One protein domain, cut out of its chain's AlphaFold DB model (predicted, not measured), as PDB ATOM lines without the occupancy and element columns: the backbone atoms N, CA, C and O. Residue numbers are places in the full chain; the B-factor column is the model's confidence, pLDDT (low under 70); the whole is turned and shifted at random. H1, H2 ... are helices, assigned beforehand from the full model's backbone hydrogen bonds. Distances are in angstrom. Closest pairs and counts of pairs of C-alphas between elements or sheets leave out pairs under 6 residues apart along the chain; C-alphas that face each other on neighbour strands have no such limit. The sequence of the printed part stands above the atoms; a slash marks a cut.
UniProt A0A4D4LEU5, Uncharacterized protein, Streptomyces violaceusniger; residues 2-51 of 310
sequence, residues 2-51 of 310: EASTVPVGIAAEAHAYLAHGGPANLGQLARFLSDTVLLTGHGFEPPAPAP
ATOM      1  N   GLU A   2      92.776 107.021  27.531       75.19
ATOM      2  CA  GLU A   2      93.643 107.081  26.334       75.19
ATOM      3  C   GLU A   2      92.953 106.714  25.002       75.19
ATOM      4  O   GLU A   2      93.307 107.248  23.960       75.19
ATOM      5  N   ALA A   3      91.923 105.862  25.038       88.31
ATOM      6  CA  ALA A   3      91.152 105.465  23.854       88.31
ATOM      7  C   ALA A   3      89.902 106.331  23.579       88.31
ATOM      8  O   ALA A   3      89.179 106.069  22.619       88.31
ATOM      9  N   SER A   4      89.590 107.321  24.425       90.31
ATOM     10  CA  SER A   4      88.414 108.179  24.223       90.31
ATOM     11  C   SER A   4      88.653 109.168  23.083       90.31
ATOM     12  O   SER A   4      89.706 109.788  23.000       90.31
ATOM     13  N   THR A   5      87.645 109.363  22.232       94.62
ATOM     14  CA  THR A   5      87.688 110.322  21.111       94.62
ATOM     15  C   THR A   5      87.297 111.750  21.507       94.62
ATOM     16  O   THR A   5      87.327 112.650  20.672       94.62
ATOM     17  N   VAL A   6      86.935 111.969  22.773       94.31
ATOM     18  CA  VAL A   6      86.630 113.286  23.347       94.31
ATOM     19  C   VAL A   6      87.845 113.853  24.094       94.31
ATOM     20  O   VAL A   6      88.681 113.076  24.565       94.31
ATOM     21  N   PRO A   7      87.949 115.188  24.260       94.62
ATOM     22  CA  PRO A   7      88.965 115.811  25.105       94.62
ATOM     23  C   PRO A   7      89.083 115.169  26.493       94.62
ATOM     24  O   PRO A   7      88.082 114.841  27.131       94.62
ATOM     25  N   VAL A   8      90.317 115.054  26.994       94.00
ATOM     26  CA  VAL A   8      90.619 114.370  28.264       94.00
ATOM     27  C   VAL A   8      89.846 114.938  29.458       94.00
ATOM     28  O   VAL A   8      89.413 114.171  30.310       94.00
ATOM     29  N   GLY A   9      89.608 116.254  29.491       93.94
ATOM     30  CA  GLY A   9      88.807 116.888  30.541       93.94
ATOM     31  C   GLY A   9      87.364 116.380  30.566       93.94
ATOM     32  O   GLY A   9      86.839 116.100  31.635       93.94
ATOM     33  N   ILE A  10      86.760 116.150  29.394       94.88
ATOM     34  CA  ILE A  10      85.404 115.591  29.290       94.88
ATOM     35  C   ILE A  10      85.388 114.147  29.783       94.88
ATOM     36  O   ILE A  10      84.496 113.756  30.530       94.88
ATOM     37  N   ALA A  11      86.387 113.352  29.395       95.31
ATOM     38  CA  ALA A  11      86.490 111.967  29.842       95.31
ATOM     39  C   ALA A  11      86.713 111.855  31.363       95.31
ATOM     40  O   ALA A  11      86.148 110.964  31.995       95.31
ATOM     41  N   ALA A  12      87.513 112.752  31.948       94.69
ATOM     42  CA  ALA A  12      87.752 112.807  33.388       94.69
ATOM     43  C   ALA A  12      86.486 113.204  34.164       94.69
ATOM     44  O   ALA A  12      86.137 112.546  35.142       94.69
ATOM     45  N   GLU A  13      85.755 114.213  33.687       95.44
ATOM     46  CA  GLU A  13      84.493 114.644  34.298       95.44
ATOM     47  C   GLU A  13      83.415 113.551  34.189       95.44
ATOM     48  O   GLU A  13      82.743 113.216  35.164       95.44
ATOM     49  N   ALA A  14      83.308 112.903  33.023       95.50
ATOM     50  CA  ALA A  14      82.413 111.765  32.825       95.50
ATOM     51  C   ALA A  14      82.741 110.605  33.779       95.50
ATOM     52  O   ALA A  14      81.840 109.978  34.339       95.50
ATOM     53  N   HIS A  15      84.031 110.338  34.002       94.94
ATOM     54  CA  HIS A  15      84.468 109.360  34.989       94.94
ATOM     55  C   HIS A  15      84.051 109.754  36.411       94.94
ATOM     56  O   HIS A  15      83.615 108.879  37.153       94.94
ATOM     57  N   ALA A  16      84.113 111.037  36.782       94.81
ATOM     58  CA  ALA A  16      83.678 111.504  38.098       94.81
ATOM     59  C   ALA A  16      82.175 111.265  38.341       94.81
ATOM     60  O   ALA A  16      81.813 110.739  39.397       94.81
ATOM     61  N   TYR A  17      81.303 111.535  37.357       94.94
ATOM     62  CA  TYR A  17      79.876 111.178  37.461       94.94
ATOM     63  C   TYR A  17      79.672 109.675  37.680       94.94
ATOM     64  O   TYR A  17      78.881 109.275  38.533       94.94
ATOM     65  N   LEU A  18      80.391 108.835  36.927       93.75
ATOM     66  CA  LEU A  18      80.290 107.377  37.044       93.75
ATOM     67  C   LEU A  18      80.853 106.854  38.373       93.75
ATOM     68  O   LEU A  18      80.294 105.922  38.944       93.75
ATOM     69  N   ALA A  19      81.933 107.455  38.876       91.81
ATOM     70  CA  ALA A  19      82.566 107.083  40.137       91.81
ATOM     71  C   ALA A  19      81.681 107.419  41.344       91.81
ATOM     72  O   ALA A  19      81.586 106.625  42.281       91.81
ATOM     73  N   HIS A  20      81.006 108.571  41.322       90.19
ATOM     74  CA  HIS A  20      80.022 108.904  42.348       90.19
ATOM     75  C   HIS A  20      78.733 108.084  42.205       90.19
ATOM     76  O   HIS A  20      78.176 107.652  43.218       90.19
ATOM     77  N   GLY A  21      78.309 107.806  40.969       88.62
ATOM     78  CA  GLY A  21      77.199 106.914  40.645       88.62
ATOM     79  C   GLY A  21      75.821 107.452  41.043       88.62
ATOM     80  O   GLY A  21      75.675 108.577  41.517       88.62
ATOM     81  N   GLY A  22      74.791 106.628  40.845       86.19
ATOM     82  CA  GLY A  22      73.403 106.959  41.167       86.19
ATOM     83  C   GLY A  22      72.623 107.607  40.012       86.19
ATOM     84  O   GLY A  22      73.213 108.169  39.084       86.19
ATOM     85  N   PRO A  23      71.280 107.552  40.061       86.69
ATOM     86  CA  PRO A  23      70.421 107.980  38.956       86.69
ATOM     87  C   PRO A  23      70.545 109.477  38.641       86.69
ATOM     88  O   PRO A  23      70.546 109.858  37.472       86.69
ATOM     89  N   ALA A  24      70.714 110.327  39.660       89.31
ATOM     90  CA  ALA A  24      70.893 111.766  39.469       89.31
ATOM     91  C   ALA A  24      72.186 112.086  38.698       89.31
ATOM     92  O   ALA A  24      72.139 112.812  37.707       89.31
ATOM     93  N   ASN A  25      73.318 111.485  39.088       92.88
ATOM     94  CA  ASN A  25      74.590 111.666  38.384       92.88
ATOM     95  C   ASN A  25      74.545 111.098  36.962       92.88
ATOM     96  O   ASN A  25      75.110 111.710  36.066       92.88
ATOM     97  N   LEU A  26      73.851 109.979  36.719       93.06
ATOM     98  CA  LEU A  26      73.662 109.464  35.354       93.06
ATOM     99  C   LEU A  26      72.828 110.419  34.486       93.06
ATOM    100  O   LEU A  26      73.159 110.637  33.319       93.06
ATOM    101  N   GLY A  27      71.787 111.034  35.054       93.69
ATOM    102  CA  GLY A  27      71.003 112.064  34.373       93.69
ATOM    103  C   GLY A  27      71.836 113.303  34.032       93.69
ATOM    104  O   GLY A  27      71.773 113.794  32.903       93.69
ATOM    105  N   GLN A  28      72.655 113.781  34.974       96.06
ATOM    106  CA  GLN A  28      73.554 114.915  34.741       96.06
ATOM    107  C   GLN A  28      74.692 114.571  33.783       96.06
ATOM    108  O   GLN A  28      75.014 115.386  32.929       96.06
ATOM    109  N   LEU A  29      75.226 113.348  33.821       96.56
ATOM    110  CA  LEU A  29      76.212 112.855  32.859       96.56
ATOM    111  C   LEU A  29      75.672 112.907  31.428       96.56
ATOM    112  O   LEU A  29      76.365 113.371  30.525       96.56
ATOM    113  N   ALA A  30      74.436 112.451  31.213       96.56
ATOM    114  CA  ALA A  30      73.810 112.496  29.896       96.56
ATOM    115  C   ALA A  30      73.674 113.942  29.389       96.56
ATOM    116  O   ALA A  30      73.999 114.218  28.234       96.56
ATOM    117  N   ARG A  31      73.259 114.873  30.258       97.12
ATOM    118  CA  ARG A  31      73.176 116.308  29.931       97.12
ATOM    119  C   ARG A  31      74.551 116.916  29.678       97.12
ATOM    120  O   ARG A  31      74.731 117.583  28.671       97.12
ATOM    121  N   PHE A  32      75.530 116.618  30.526       97.19
ATOM    122  CA  PHE A  32      76.916 117.053  30.391       97.19
ATOM    123  C   PHE A  32      77.518 116.628  29.051       97.19
ATOM    124  O   PHE A  32      78.078 117.456  28.332       97.19
ATOM    125  N   LEU A  33      77.380 115.353  28.680       96.44
ATOM    126  CA  LEU A  33      77.886 114.844  27.407       96.44
ATOM    127  C   LEU A  33      77.121 115.436  26.221       96.44
ATOM    128  O   LEU A  33      77.748 115.825  25.237       96.44
ATOM    129  N   SER A  34      75.793 115.542  26.316       96.75
ATOM    130  CA  SER A  34      74.957 116.162  25.281       96.75
ATOM    131  C   SER A  34      75.374 117.613  25.033       96.75
ATOM    132  O   SER A  34      75.673 117.995  23.905       96.75
ATOM    133  N   ASP A  35      75.510 118.408  26.088       95.94
ATOM    134  CA  ASP A  35      75.844 119.824  25.976       95.94
ATOM    135  C   ASP A  35      77.291 120.041  25.535       95.94
ATOM    136  O   ASP A  35      77.559 120.899  24.700       95.94
ATOM    137  N   THR A  36      78.234 119.254  26.054       95.12
ATOM    138  CA  THR A  36      79.665 119.490  25.800       95.12
ATOM    139  C   THR A  36      80.127 118.897  24.469       95.12
ATOM    140  O   THR A  36      81.022 119.448  23.829       95.12
ATOM    141  N   VAL A  37      79.536 117.779  24.029       94.94
ATOM    142  CA  VAL A  37      79.919 117.099  22.778       94.94
ATOM    143  C   VAL A  37      78.993 117.478  21.623       94.94
ATOM    144  O   VAL A  37      79.468 117.645  20.501       94.94
ATOM    145  N   LEU A  38      77.687 117.616  21.877       95.06
ATOM    146  CA  LEU A  38      76.670 117.859  20.845       95.06
ATOM    147  C   LEU A  38      76.120 119.296  20.844       95.06
ATOM    148  O   LEU A  38      75.359 119.632  19.940       95.06
ATOM    149  N   LEU A  39      76.514 120.146  21.804       94.81
ATOM    150  CA  LEU A  39      76.128 121.565  21.889       94.81
ATOM    151  C   LEU A  39      74.603 121.794  21.951       94.81
ATOM    152  O   LEU A  39      74.083 122.741  21.366       94.81
ATOM    153  N   THR A  40      73.881 120.915  22.648       94.88
ATOM    154  CA  THR A  40      72.406 120.914  22.725       94.88
ATOM    155  C   THR A  40      71.826 121.930  23.716       94.88
ATOM    156  O   THR A  40      70.774 122.501  23.434       94.88
ATOM    157  N   GLY A  41      72.510 122.211  24.833       93.00
ATOM    158  CA  GLY A  41      72.211 123.337  25.731       93.00
ATOM    159  C   GLY A  41      71.120 123.079  26.779       93.00
ATOM    160  O   GLY A  41      70.346 123.983  27.093       93.00
ATOM    161  N   HIS A  42      71.031 121.865  27.320       92.00
ATOM    162  CA  HIS A  42      70.087 121.493  28.378       92.00
ATOM    163  C   HIS A  42      70.445 122.041  29.770       92.00
ATOM    164  O   HIS A  42      69.566 122.129  30.630       92.00
ATOM    165  N   GLY A  43      71.711 122.390  29.996       93.69
ATOM    166  CA  GLY A  43      72.282 122.680  31.307       93.69
ATOM    167  C   GLY A  43      72.558 121.404  32.108       93.69
ATOM    168  O   GLY A  43      71.789 120.441  32.069       93.69
ATOM    169  N   PHE A  44      73.655 121.397  32.865       96.06
ATOM    170  CA  PHE A  44      74.038 120.290  33.740       96.06
ATOM    171  C   PHE A  44      74.622 120.804  35.060       96.06
ATOM    172  O   PHE A  44      75.232 121.869  35.109       96.06
ATOM    173  N   GLU A  45      74.433 120.020  36.115       96.06
ATOM    174  CA  GLU A  45      75.032 120.238  37.438       96.06
ATOM    175  C   GLU A  45      76.276 119.358  37.598       96.06
ATOM    176  O   GLU A  45      76.243 118.237  37.091       96.06
ATOM    177  N   PRO A  46      77.331 119.802  38.309       95.12
ATOM    178  CA  PRO A  46      78.568 119.040  38.472       95.12
ATOM    179  C   PRO A  46      78.360 117.694  39.201       95.12
ATOM    180  O   PRO A  46      77.378 117.533  39.934       95.12
ATOM    181  N   PRO A  47      79.300 116.735  39.063       92.81
ATOM    182  CA  PRO A  47      79.248 115.457  39.764       92.81
ATOM    183  C   PRO A  47      79.147 115.654  41.277       92.81
ATOM    184  O   PRO A  47      79.971 116.346  41.879       92.81
ATOM    185  N   ALA A  48      78.165 115.007  41.902       92.38
ATOM    186  CA  ALA A  48      77.948 115.105  43.341       92.38
ATOM    187  C   ALA A  48      78.257 113.768  44.035       92.38
ATOM    188  O   ALA A  48      77.800 112.722  43.558       92.38
ATOM    189  N   PRO A  49      78.982 113.761  45.170       88.56
ATOM    190  CA  PRO A  49      79.228 112.542  45.925       88.56
ATOM    191  C   PRO A  49      77.912 111.958  46.433       88.56
ATOM    192  O   PRO A  49      77.150 112.619  47.135       88.56
ATOM    193  N   ALA A  50      77.646 110.700  46.086       83.88
ATOM    194  CA  ALA A  50      76.434 110.038  46.536       83.88
ATOM    195  C   ALA A  50      76.558 109.646  48.020       83.88
ATOM    196  O   ALA A  50      77.527 108.965  48.385       83.88
ATOM    197  N   PRO A  51      75.578 110.016  48.862       88.50
ATOM    198  CA  PRO A  51      75.653 109.855  50.311       88.50
ATOM    199  C   PRO A  51      75.749 108.377  50.713       88.50
ATOM    200  O   PRO A  51      75.308 107.491  49.978       88.50
TER     201      PRO A  51
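Overview. This is residues 2 to 51 of the 310 residues of an uncharacterized protein of Streptomyces violaceusniger (UniProt A0A4D4LEU5). The domain is a helical hairpin: two helices, H1 and H2, lie side by side, run opposite ways and are joined by a tight link, with a long tail folded back across one side of the pair. This tail, residues 39 to 51, starts where H2 ends, crosses H2 toward H1 and runs on past the end of the hairpin where the link lies. The printed part has 50 residues with two named helices, H1 then H2, and no named strand, and its class is all helix. It is compact, with a radius of gyration of the C-alphas of 10.6 A, and flat, with spans of 31 by 26 by 12 A.

Along the chain. Residues 2 to 7 come before the first helix. H1, residues 8 to 20, begins at C-alpha 8 at (90.619, 114.370, 28.264) and is 18.5 A from first to last C-alpha. H2, residues 23 to 38, is the longest helix, 21.6 A from first to last C-alpha, and ends at C-alpha 38 at (76.670, 117.859, 20.845). Residues 39 to 51 hold no named element, and C-alpha 51 is at (75.653, 109.855, 50.311).

Arrangement. H1 and H2 touch, with 10 pairs of C-alphas within 8 A. Their closest C-alphas, those of Tyr 17 and Asn 25, are 5.4 A apart. The two helices form a hairpin, at a shallow tilt of 12 degrees, opposite ways. Their centres are 10.5 A apart. In H1 and H2 every O i to N i+4 pair is within hydrogen-bond range.

Size, cuts and confidence. The two C-alphas farthest apart are those of Thr 5 and Pro 51, at 31.6 A. The printed part has no cut, and the link from H1 to H2, with 2 residues, is tight. The C-alphas of residues 39 to 51 lie 7 to 18 A from the mean of the C-alphas. The mean pLDDT of the printed part is 93.0, and no printed residue is under 70.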